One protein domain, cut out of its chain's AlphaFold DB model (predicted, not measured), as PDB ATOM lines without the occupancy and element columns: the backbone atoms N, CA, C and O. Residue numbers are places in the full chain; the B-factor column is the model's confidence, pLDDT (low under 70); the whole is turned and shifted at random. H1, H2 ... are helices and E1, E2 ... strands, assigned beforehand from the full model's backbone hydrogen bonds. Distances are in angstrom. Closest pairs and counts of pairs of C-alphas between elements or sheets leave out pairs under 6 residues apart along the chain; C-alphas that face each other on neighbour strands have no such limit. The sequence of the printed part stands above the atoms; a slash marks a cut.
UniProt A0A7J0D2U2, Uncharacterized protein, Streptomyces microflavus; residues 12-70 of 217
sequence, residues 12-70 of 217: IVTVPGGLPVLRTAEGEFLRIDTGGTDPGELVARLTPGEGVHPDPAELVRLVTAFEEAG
ATOM      1  N   ILE A  12      30.359 -43.105  16.004       84.25
ATOM      2  CA  ILE A  12      29.271 -43.869  15.385       84.25
ATOM      3  C   ILE A  12      28.428 -44.506  16.485       84.25
ATOM      4  O   ILE A  12      28.939 -45.249  17.322       84.25
ATOM      5  N   VAL A  13      27.130 -44.220  16.473       81.88
ATOM      6  CA  VAL A  13      26.142 -44.823  17.366       81.88
ATOM      7  C   VAL A  13      25.380 -45.885  16.591       81.88
ATOM      8  O   VAL A  13      24.794 -45.611  15.545       81.88
ATOM      9  N   THR A  14      25.389 -47.108  17.112       79.00
ATOM     10  CA  THR A  14      24.596 -48.221  16.589       79.00
ATOM     11  C   THR A  14      23.517 -48.586  17.598       79.00
ATOM     12  O   THR A  14      23.746 -48.593  18.808       79.00
ATOM     13  N   VAL A  15      22.317 -48.868  17.097       73.25
ATOM     14  CA  VAL A  15      21.188 -49.356  17.895       73.25
ATOM     15  C   VAL A  15      20.828 -50.735  17.348       73.25
ATOM     16  O   VAL A  15      20.784 -50.879  16.125       73.25
ATOM     17  N   PRO A  16      20.581 -51.761  18.182       70.12
ATOM     18  CA  PRO A  16      20.170 -53.072  17.684       70.12
ATOM     19  C   PRO A  16      18.960 -52.968  16.744       70.12
ATOM     20  O   PRO A  16      17.933 -52.401  17.112       70.12
ATOM     21  N   GLY A  17      19.092 -53.484  15.517       69.31
ATOM     22  CA  GLY A  17      18.056 -53.403  14.475       69.31
ATOM     23  C   GLY A  17      17.906 -52.034  13.793       69.31
ATOM     24  O   GLY A  17      17.060 -51.888  12.913       69.31
ATOM     25  N   GLY A  18      18.707 -51.038  14.177       70.25
ATOM     26  CA  GLY A  18      18.743 -49.706  13.577       70.25
ATOM     27  C   GLY A  18      19.953 -49.499  12.665       70.25
ATOM     28  O   GLY A  18      20.972 -50.177  12.788       70.25
ATOM     29  N   LEU A  19      19.850 -48.529  11.753       78.94
ATOM     30  CA  LEU A  19      20.996 -48.081  10.960       78.94
ATOM     31  C   LEU A  19      21.974 -47.270  11.827       78.94
ATOM     32  O   LEU A  19      21.529 -46.585  12.755       78.94
ATOM     33  N   PRO A  20      23.284 -47.308  11.528       82.81
ATOM     34  CA  PRO A  20      24.270 -46.500  12.230       82.81
ATOM     35  C   PRO A  20      24.013 -45.000  12.022       82.81
ATOM     36  O   PRO A  20      23.588 -44.550  10.954       82.81
ATOM     37  N   VAL A  21      24.294 -44.220  13.060       87.38
ATOM     38  CA  VAL A  21      24.148 -42.761  13.079       87.38
ATOM     39  C   VAL A  21      25.494 -42.149  13.446       87.38
ATOM     40  O   VAL A  21      26.156 -42.611  14.375       87.38
ATOM     41  N   LEU A  22      25.903 -41.106  12.730       86.12
ATOM     42  CA  LEU A  22      27.067 -40.308  13.086       86.12
ATOM     43  C   LEU A  22      26.652 -39.279  14.137       86.12
ATOM     44  O   LEU A  22      25.786 -38.449  13.882       86.12
ATOM     45  N   ARG A  23      27.301 -39.303  15.296       86.25
ATOM     46  CA  ARG A  23      27.359 -38.162  16.204       86.25
ATOM     47  C   ARG A  23      28.518 -37.265  15.764       86.25
ATOM     48  O   ARG A  23      29.647 -37.751  15.704       86.25
ATOM     49  N   THR A  24      28.271 -35.991  15.477       83.25
ATOM     50  CA  THR A  24      29.326 -35.012  15.161       83.25
ATOM     51  C   THR A  24      30.099 -34.596  16.417       83.25
ATOM     52  O   THR A  24      29.680 -34.880  17.545       83.25
ATOM     53  N   ALA A  25      31.224 -33.897  16.242       77.44
ATOM     54  CA  ALA A  25      32.006 -33.362  17.360       77.44
ATOM     55  C   ALA A  25      31.202 -32.367  18.215       77.44
ATOM     56  O   ALA A  25      31.379 -32.284  19.431       77.44
ATOM     57  N   GLU A  26      30.261 -31.679  17.578       78.19
ATOM     58  CA  GLU A  26      29.351 -30.697  18.159       78.19
ATOM     59  C   GLU A  26      28.150 -31.355  18.862       78.19
ATOM     60  O   GLU A  26      27.425 -30.691  19.598       78.19
ATOM     61  N   GLY A  27      27.958 -32.670  18.694       75.50
ATOM     62  CA  GLY A  27      26.880 -33.434  19.327       75.50
ATOM     63  C   GLY A  27      25.601 -33.564  18.497       75.50
ATOM     64  O   GLY A  27      24.589 -34.017  19.029       75.50
ATOM     65  N   GLU A  28      25.632 -33.209  17.214       84.12
ATOM     66  CA  GLU A  28      24.512 -33.434  16.295       84.12
ATOM     67  C   GLU A  28      24.467 -34.891  15.827       84.12
ATOM     68  O   GLU A  28      25.493 -35.567  15.786       84.12
ATOM     69  N   PHE A  29      23.282 -35.377  15.450       85.19
ATOM     70  CA  PHE A  29      23.084 -36.741  14.959       85.19
ATOM     71  C   PHE A  29      22.692 -36.737  13.481       85.19
ATOM     72  O   PHE A  29      21.621 -36.254  13.117       85.19
ATOM     73  N   LEU A  30      23.541 -37.325  12.641       85.00
ATOM     74  CA  LEU A  30      23.352 -37.444  11.200       85.00
ATOM     75  C   LEU A  30      23.121 -38.908  10.826       85.00
ATOM     76  O   LEU A  30      23.901 -39.796  11.181       85.00
ATOM     77  N   ARG A  31      22.037 -39.177  10.093       84.44
ATOM     78  CA  ARG A  31      21.764 -40.520   9.572       84.44
ATOM     79  C   ARG A  31      22.806 -40.864   8.511       84.44
ATOM     80  O   ARG A  31      23.005 -40.093   7.578       84.44
ATOM     81  N   ILE A  32      23.424 -42.033   8.640       83.62
ATOM     82  CA  ILE A  32      24.360 -42.531   7.636       83.62
ATOM     83  C   ILE A  32      23.554 -43.317   6.607       83.62
ATOM     84  O   ILE A  32      22.989 -44.367   6.920       83.62
ATOM     85  N   ASP A  33      23.482 -42.793   5.388       80.44
ATOM     86  CA  ASP A  33      23.006 -43.571   4.252       80.44
ATOM     87  C   ASP A  33      24.160 -44.440   3.747       80.44
ATOM     88  O   ASP A  33      25.144 -43.943   3.201       80.44
ATOM     89  N   THR A  34      24.068 -45.739   4.019       72.50
ATOM     90  CA  THR A  34      25.087 -46.727   3.643       72.50
ATOM     91  C   THR A  34      24.873 -47.272   2.233       72.50
ATOM     92  O   THR A  34      25.739 -47.988   1.735       72.50
ATOM     93  N   GLY A  35      23.761 -46.933   1.566       77.69
ATOM     94  CA  GLY A  35      23.436 -47.485   0.255       77.69
ATOM     95  C   GLY A  35      23.362 -49.015   0.286       77.69
ATOM     96  O   GLY A  35      22.547 -49.585   1.012       77.69
ATOM     97  N   GLY A  36      24.204 -49.673  -0.518       71.06
ATOM     98  CA  GLY A  36      24.334 -51.136  -0.551       71.06
ATOM     99  C   GLY A  36      25.444 -51.685   0.351       71.06
ATOM    100  O   GLY A  36      25.621 -52.900   0.423       71.06
ATOM    101  N   THR A  37      26.200 -50.809   1.013       74.00
ATOM    102  CA  THR A  37      27.353 -51.179   1.841       74.00
ATOM    103  C   THR A  37      26.905 -51.747   3.182       74.00
ATOM    104  O   THR A  37      25.994 -51.215   3.818       74.00
ATOM    105  N   ASP A  38      27.579 -52.802   3.647       75.69
ATOM    106  CA  ASP A  38      27.307 -53.363   4.966       75.69
ATOM    107  C   ASP A  38      27.646 -52.344   6.081       75.69
ATOM    108  O   ASP A  38      28.789 -51.880   6.183       75.69
ATOM    109  N   PRO A  39      26.685 -51.993   6.958       74.06
ATOM    110  CA  PRO A  39      26.919 -51.059   8.055       74.06
ATOM    111  C   PRO A  39      28.028 -51.487   9.028       74.06
ATOM    112  O   PRO A  39      28.694 -50.627   9.609       74.06
ATOM    113  N   GLY A  40      28.222 -52.796   9.225       71.75
ATOM    114  CA  GLY A  40      29.247 -53.339  10.117       71.75
ATOM    115  C   GLY A  40      30.661 -53.091   9.598       71.75
ATOM    116  O   GLY A  40      31.551 -52.736  10.374       71.75
ATOM    117  N   GLU A  41      30.862 -53.189   8.285       75.19
ATOM    118  CA  GLU A  41      32.147 -52.903   7.644       75.19
ATOM    119  C   GLU A  41      32.535 -51.421   7.739       75.19
ATOM    120  O   GLU A  41      33.671 -51.094   8.102       75.19
ATOM    121  N   LEU A  42      31.588 -50.513   7.478       75.94
ATOM    122  CA  LEU A  42      31.827 -49.075   7.612       75.94
ATOM    123  C   LEU A  42      32.271 -48.726   9.043       75.94
ATOM    124  O   LEU A  42      33.253 -48.002   9.239       75.94
ATOM    125  N   VAL A  43      31.589 -49.293  10.046       76.88
ATOM    126  CA  VAL A  43      31.958 -49.144  11.460       76.88
ATOM    127  C   VAL A  43      33.362 -49.695  11.711       76.88
ATOM    128  O   VAL A  43      34.177 -48.986  12.299       76.88
ATOM    129  N   ALA A  44      33.693 -50.893  11.224       74.44
ATOM    130  CA  ALA A  44      35.012 -51.513  11.408       74.44
ATOM    131  C   ALA A  44      36.168 -50.751  10.726       74.44
ATOM    132  O   ALA A  44      37.330 -50.886  11.118       74.44
ATOM    133  N   ARG A  45      35.881 -49.947   9.693       74.12
ATOM    134  CA  ARG A  45      36.897 -49.137   9.004       74.12
ATOM    135  C   ARG A  45      37.105 -47.765   9.641       74.12
ATOM    136  O   ARG A  45      38.238 -47.277   9.640       74.12
ATOM    137  N   LEU A  46      36.034 -47.150  10.143       76.56
ATOM    138  CA  LEU A  46      36.065 -45.837  10.799       76.56
ATOM    139  C   LEU A  46      36.462 -45.928  12.277       76.56
ATOM    140  O   LEU A  46      37.071 -44.995  12.804       76.56
ATOM    141  N   THR A  47      36.156 -47.051  12.923       69.81
ATOM    142  CA  THR A  47      36.465 -47.353  14.327       69.81
ATOM    143  C   THR A  47      37.374 -48.585  14.410       69.81
ATOM    144  O   THR A  47      37.421 -49.372  13.470       69.81
ATOM    145  N   PRO A  48      38.150 -48.779  15.488       61.25
ATOM    146  CA  PRO A  48      38.977 -49.975  15.628       61.25
ATOM    147  C   PRO A  48      38.110 -51.247  15.758       61.25
ATOM    148  O   PRO A  48      37.540 -51.498  16.815       61.25
ATOM    149  N   GLY A  49      38.043 -52.069  14.702       49.88
ATOM    150  CA  GLY A  49      37.361 -53.373  14.699       49.88
ATOM    151  C   GLY A  49      37.834 -54.304  13.571       49.88
ATOM    152  O   GLY A  49      38.247 -53.844  12.508       49.88
ATOM    153  N   GLU A  50      37.827 -55.617  13.826       43.88
ATOM    154  CA  GLU A  50      38.172 -56.679  12.865       43.88
ATOM    155  C   GLU A  50      36.930 -57.085  12.050       43.88
ATOM    156  O   GLU A  50      35.925 -57.492  12.626       43.88
ATOM    157  N   GLY A  51      36.985 -56.983  10.717       39.12
ATOM    158  CA  GLY A  51      35.881 -57.362   9.824       39.12
ATOM    159  C   GLY A  51      36.318 -57.538   8.363       39.12
ATOM    160  O   GLY A  51      37.218 -56.842   7.898       39.12
ATOM    161  N   VAL A  52      35.707 -58.519   7.688       45.53
ATOM    162  CA  VAL A  52      36.009 -59.071   6.347       45.53
ATOM    163  C   VAL A  52      35.420 -58.209   5.209       45.53
ATOM    164  O   VAL A  52      34.354 -57.634   5.377       45.53
ATOM    165  N   HIS A  53      36.109 -58.164   4.059       52.19
ATOM    166  CA  HIS A  53      35.882 -57.264   2.907       52.19
ATOM    167  C   HIS A  53      34.802 -57.695   1.886       52.19
ATOM    168  O   HIS A  53      34.862 -58.828   1.393       52.19
ATOM    169  N   PRO A  54      33.935 -56.759   1.439       52.38
ATOM    170  CA  PRO A  54      33.488 -56.638   0.037       52.38
ATOM    171  C   PRO A  54      33.549 -55.176  -0.519       52.38
ATOM    172  O   PRO A  54      34.314 -54.368  -0.013       52.38
ATOM    173  N   ASP A  55      32.881 -54.884  -1.656       61.84
ATOM    174  CA  ASP A  55      33.194 -53.837  -2.672       61.84
ATOM    175  C   ASP A  55      33.979 -52.578  -2.198       61.84
ATOM    176  O   ASP A  55      33.401 -51.615  -1.680       61.84
ATOM    177  N   PRO A  56      35.295 -52.517  -2.490       69.06
ATOM    178  CA  PRO A  56      36.170 -51.411  -2.106       69.06
ATOM    179  C   PRO A  56      35.747 -50.047  -2.656       69.06
ATOM    180  O   PRO A  56      36.101 -49.021  -2.074       69.06
ATOM    181  N   ALA A  57      35.040 -49.999  -3.789       76.31
ATOM    182  CA  ALA A  57      34.752 -48.739  -4.464       76.31
ATOM    183  C   ALA A  57      33.693 -47.912  -3.724       76.31
ATOM    184  O   ALA A  57      33.829 -46.693  -3.624       76.31
ATOM    185  N   GLU A  58      32.643 -48.549  -3.202       75.75
ATOM    186  CA  GLU A  58      31.591 -47.855  -2.450       75.75
ATOM    187  C   GLU A  58      32.069 -47.421  -1.069       75.75
ATOM    188  O   GLU A  58      31.846 -46.276  -0.667       75.75
ATOM    189  N   LEU A  59      32.843 -48.281  -0.406       76.62
ATOM    190  CA  LEU A  59      33.472 -47.957   0.868       76.62
ATOM    191  C   LEU A  59      34.441 -46.770   0.744       76.62
ATOM    192  O   LEU A  59      34.437 -45.882   1.596       76.62
ATOM    193  N   VAL A  60      35.242 -46.711  -0.329       81.38
ATOM    194  CA  VAL A  60      36.120 -45.559  -0.600       81.38
ATOM    195  C   VAL A  60      35.303 -44.283  -0.800       81.38
ATOM    196  O   VAL A  60      35.639 -43.272  -0.192       81.38
ATOM    197  N   ARG A  61      34.203 -44.328  -1.568       84.75
ATOM    198  CA  ARG A  61      33.323 -43.157  -1.754       84.75
ATOM    199  C   ARG A  61      32.761 -42.643  -0.427       84.75
ATOM    200  O   ARG A  61      32.795 -41.439  -0.188       84.75
ATOM    201  N   LEU A  62      32.277 -43.538   0.437       82.88
ATOM    202  CA  LEU A  62      31.732 -43.173   1.750       82.88
ATOM    203  C   LEU A  62      32.797 -42.546   2.656       82.88
ATOM    204  O   LEU A  62      32.550 -41.517   3.276       82.88
ATOM    205  N   VAL A  63      34.000 -43.120   2.703       81.56
ATOM    206  CA  VAL A  63      35.113 -42.554   3.480       81.56
ATOM    207  C   VAL A  63      35.508 -41.175   2.954       81.56
ATOM    208  O   VAL A  63      35.668 -40.255   3.754       81.56
ATOM    209  N   THR A  64      35.615 -41.005   1.634       83.81
ATOM    210  CA  THR A  64      35.906 -39.701   1.023       83.81
ATOM    211  C   THR A  64      34.833 -38.672   1.369       83.81
ATOM    212  O   THR A  64      35.182 -37.559   1.739       83.81
ATOM    213  N   ALA A  65      33.548 -39.040   1.366       85.50
ATOM    214  CA  ALA A  65      32.476 -38.130   1.770       85.50
ATOM    215  C   ALA A  65      32.604 -37.678   3.240       85.50
ATOM    216  O   ALA A  65      32.375 -36.511   3.552       85.50
ATOM    217  N   PHE A  66      33.015 -38.572   4.149       81.88
ATOM    218  CA  PHE A  66      33.298 -38.204   5.541       81.88
ATOM    219  C   PHE A  66      34.515 -37.277   5.659       81.88
ATOM    220  O   PHE A  66      34.506 -36.372   6.492       81.88
ATOM    221  N   GLU A  67      35.557 -37.495   4.856       85.12
ATOM    222  CA  GLU A  67      36.748 -36.637   4.823       85.12
ATOM    223  C   GLU A  67      36.422 -35.243   4.261       85.12
ATOM    224  O   GLU A  67      36.772 -34.239   4.881       85.12
ATOM    225  N   GLU A  68      35.690 -35.166   3.147       84.88
ATOM    226  CA  GLU A  68      35.232 -33.911   2.531       84.88
ATOM    227  C   GLU A  68      34.317 -33.106   3.462       84.88
ATOM    228  O   GLU A  68      34.404 -31.879   3.512       84.88
ATOM    229  N   ALA A  69      33.481 -33.792   4.248       82.19
ATOM    230  CA  ALA A  69      32.632 -33.176   5.265       82.19
ATOM    231  C   ALA A  69      33.380 -32.819   6.568       82.19
ATOM    232  O   ALA A  69      32.786 -32.253   7.483       82.19
ATOM    233  N   GLY A  70      34.673 -33.150   6.686       79.81
ATOM    234  CA  GLY A  70      35.477 -32.884   7.886       79.81
ATOM    235  C   GLY A  70      35.160 -33.793   9.081       79.81
ATOM    236  O   GLY A  70      35.590 -33.521  10.202       79.81
TER     237      GLY A  70
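This is residues 12 to 70 of the 217 residues of an uncharacterized protein of Streptomyces microflavus (UniProt A0A7J0D2U2). A tiny strand hairpin, E1 and E2, and two helices, short H1 and longer H2, stand as the three corners of a loose triangle, joined largely by loops. The helices come near each other at a steep angle, H2 is apart from both strands, and residues 12 to 13 pair with E1 as a further short piece of strand. The printed part has 59 residues with two named strands and two named helices, in the order E1, E2, H1, H2; the sheet, E1 - E2, is antiparallel. The class is mixed, helices and strands, with under half of the residues in named elements. The whole is compact, with a radius of gyration of the C-alphas of 11.3 A and spans of 31 by 29 by 22 A.

E1 is residues 21 to 23, 6.4 A from first to last C-alpha, and begins at C-alpha 21 (24.148, -42.761, 13.079). E2 is residues 29 to 31, 6.7 A long. H1 is residues 39 to 46, 10.9 A long, with C-alpha 39 at (26.919, -51.059, 8.055). H2 is residues 56 to 68, 18.1 A long, and ends at C-alpha 68 (35.232, -33.911, 2.531).

E1 and E2 form a hairpin, their directions at 153 degrees. N 22 and O 30 are 2.9 A apart and N 30 and O 22 are 2.8 A apart, both within hydrogen-bond range. Residues 12 to 13 pair antiparallel with residues 21 to 22 of E1. E1 is apart from H1 and from H2, and E2 is apart from H2. H1 and H2 are close but not clearly touching, the closest C-alphas being those of Leu 42 and Leu 59, 7.0 A apart. They run the same way at a steep tilt of 57 degrees. In H1 and H2 every O i to N i+4 pair is within hydrogen-bond range.

The C-alphas farthest apart in the domain are those of Glu 26 and Pro 54, 31.9 A. The printed part has no cut and no long link; the link from E1 to E2 is tight, and those from E2 to H1 and from H1 to H2 are short. The mean pLDDT of the printed part is 75.0; residue 17 and residues 47 to 56, of which 56 belongs to H2, are under 70.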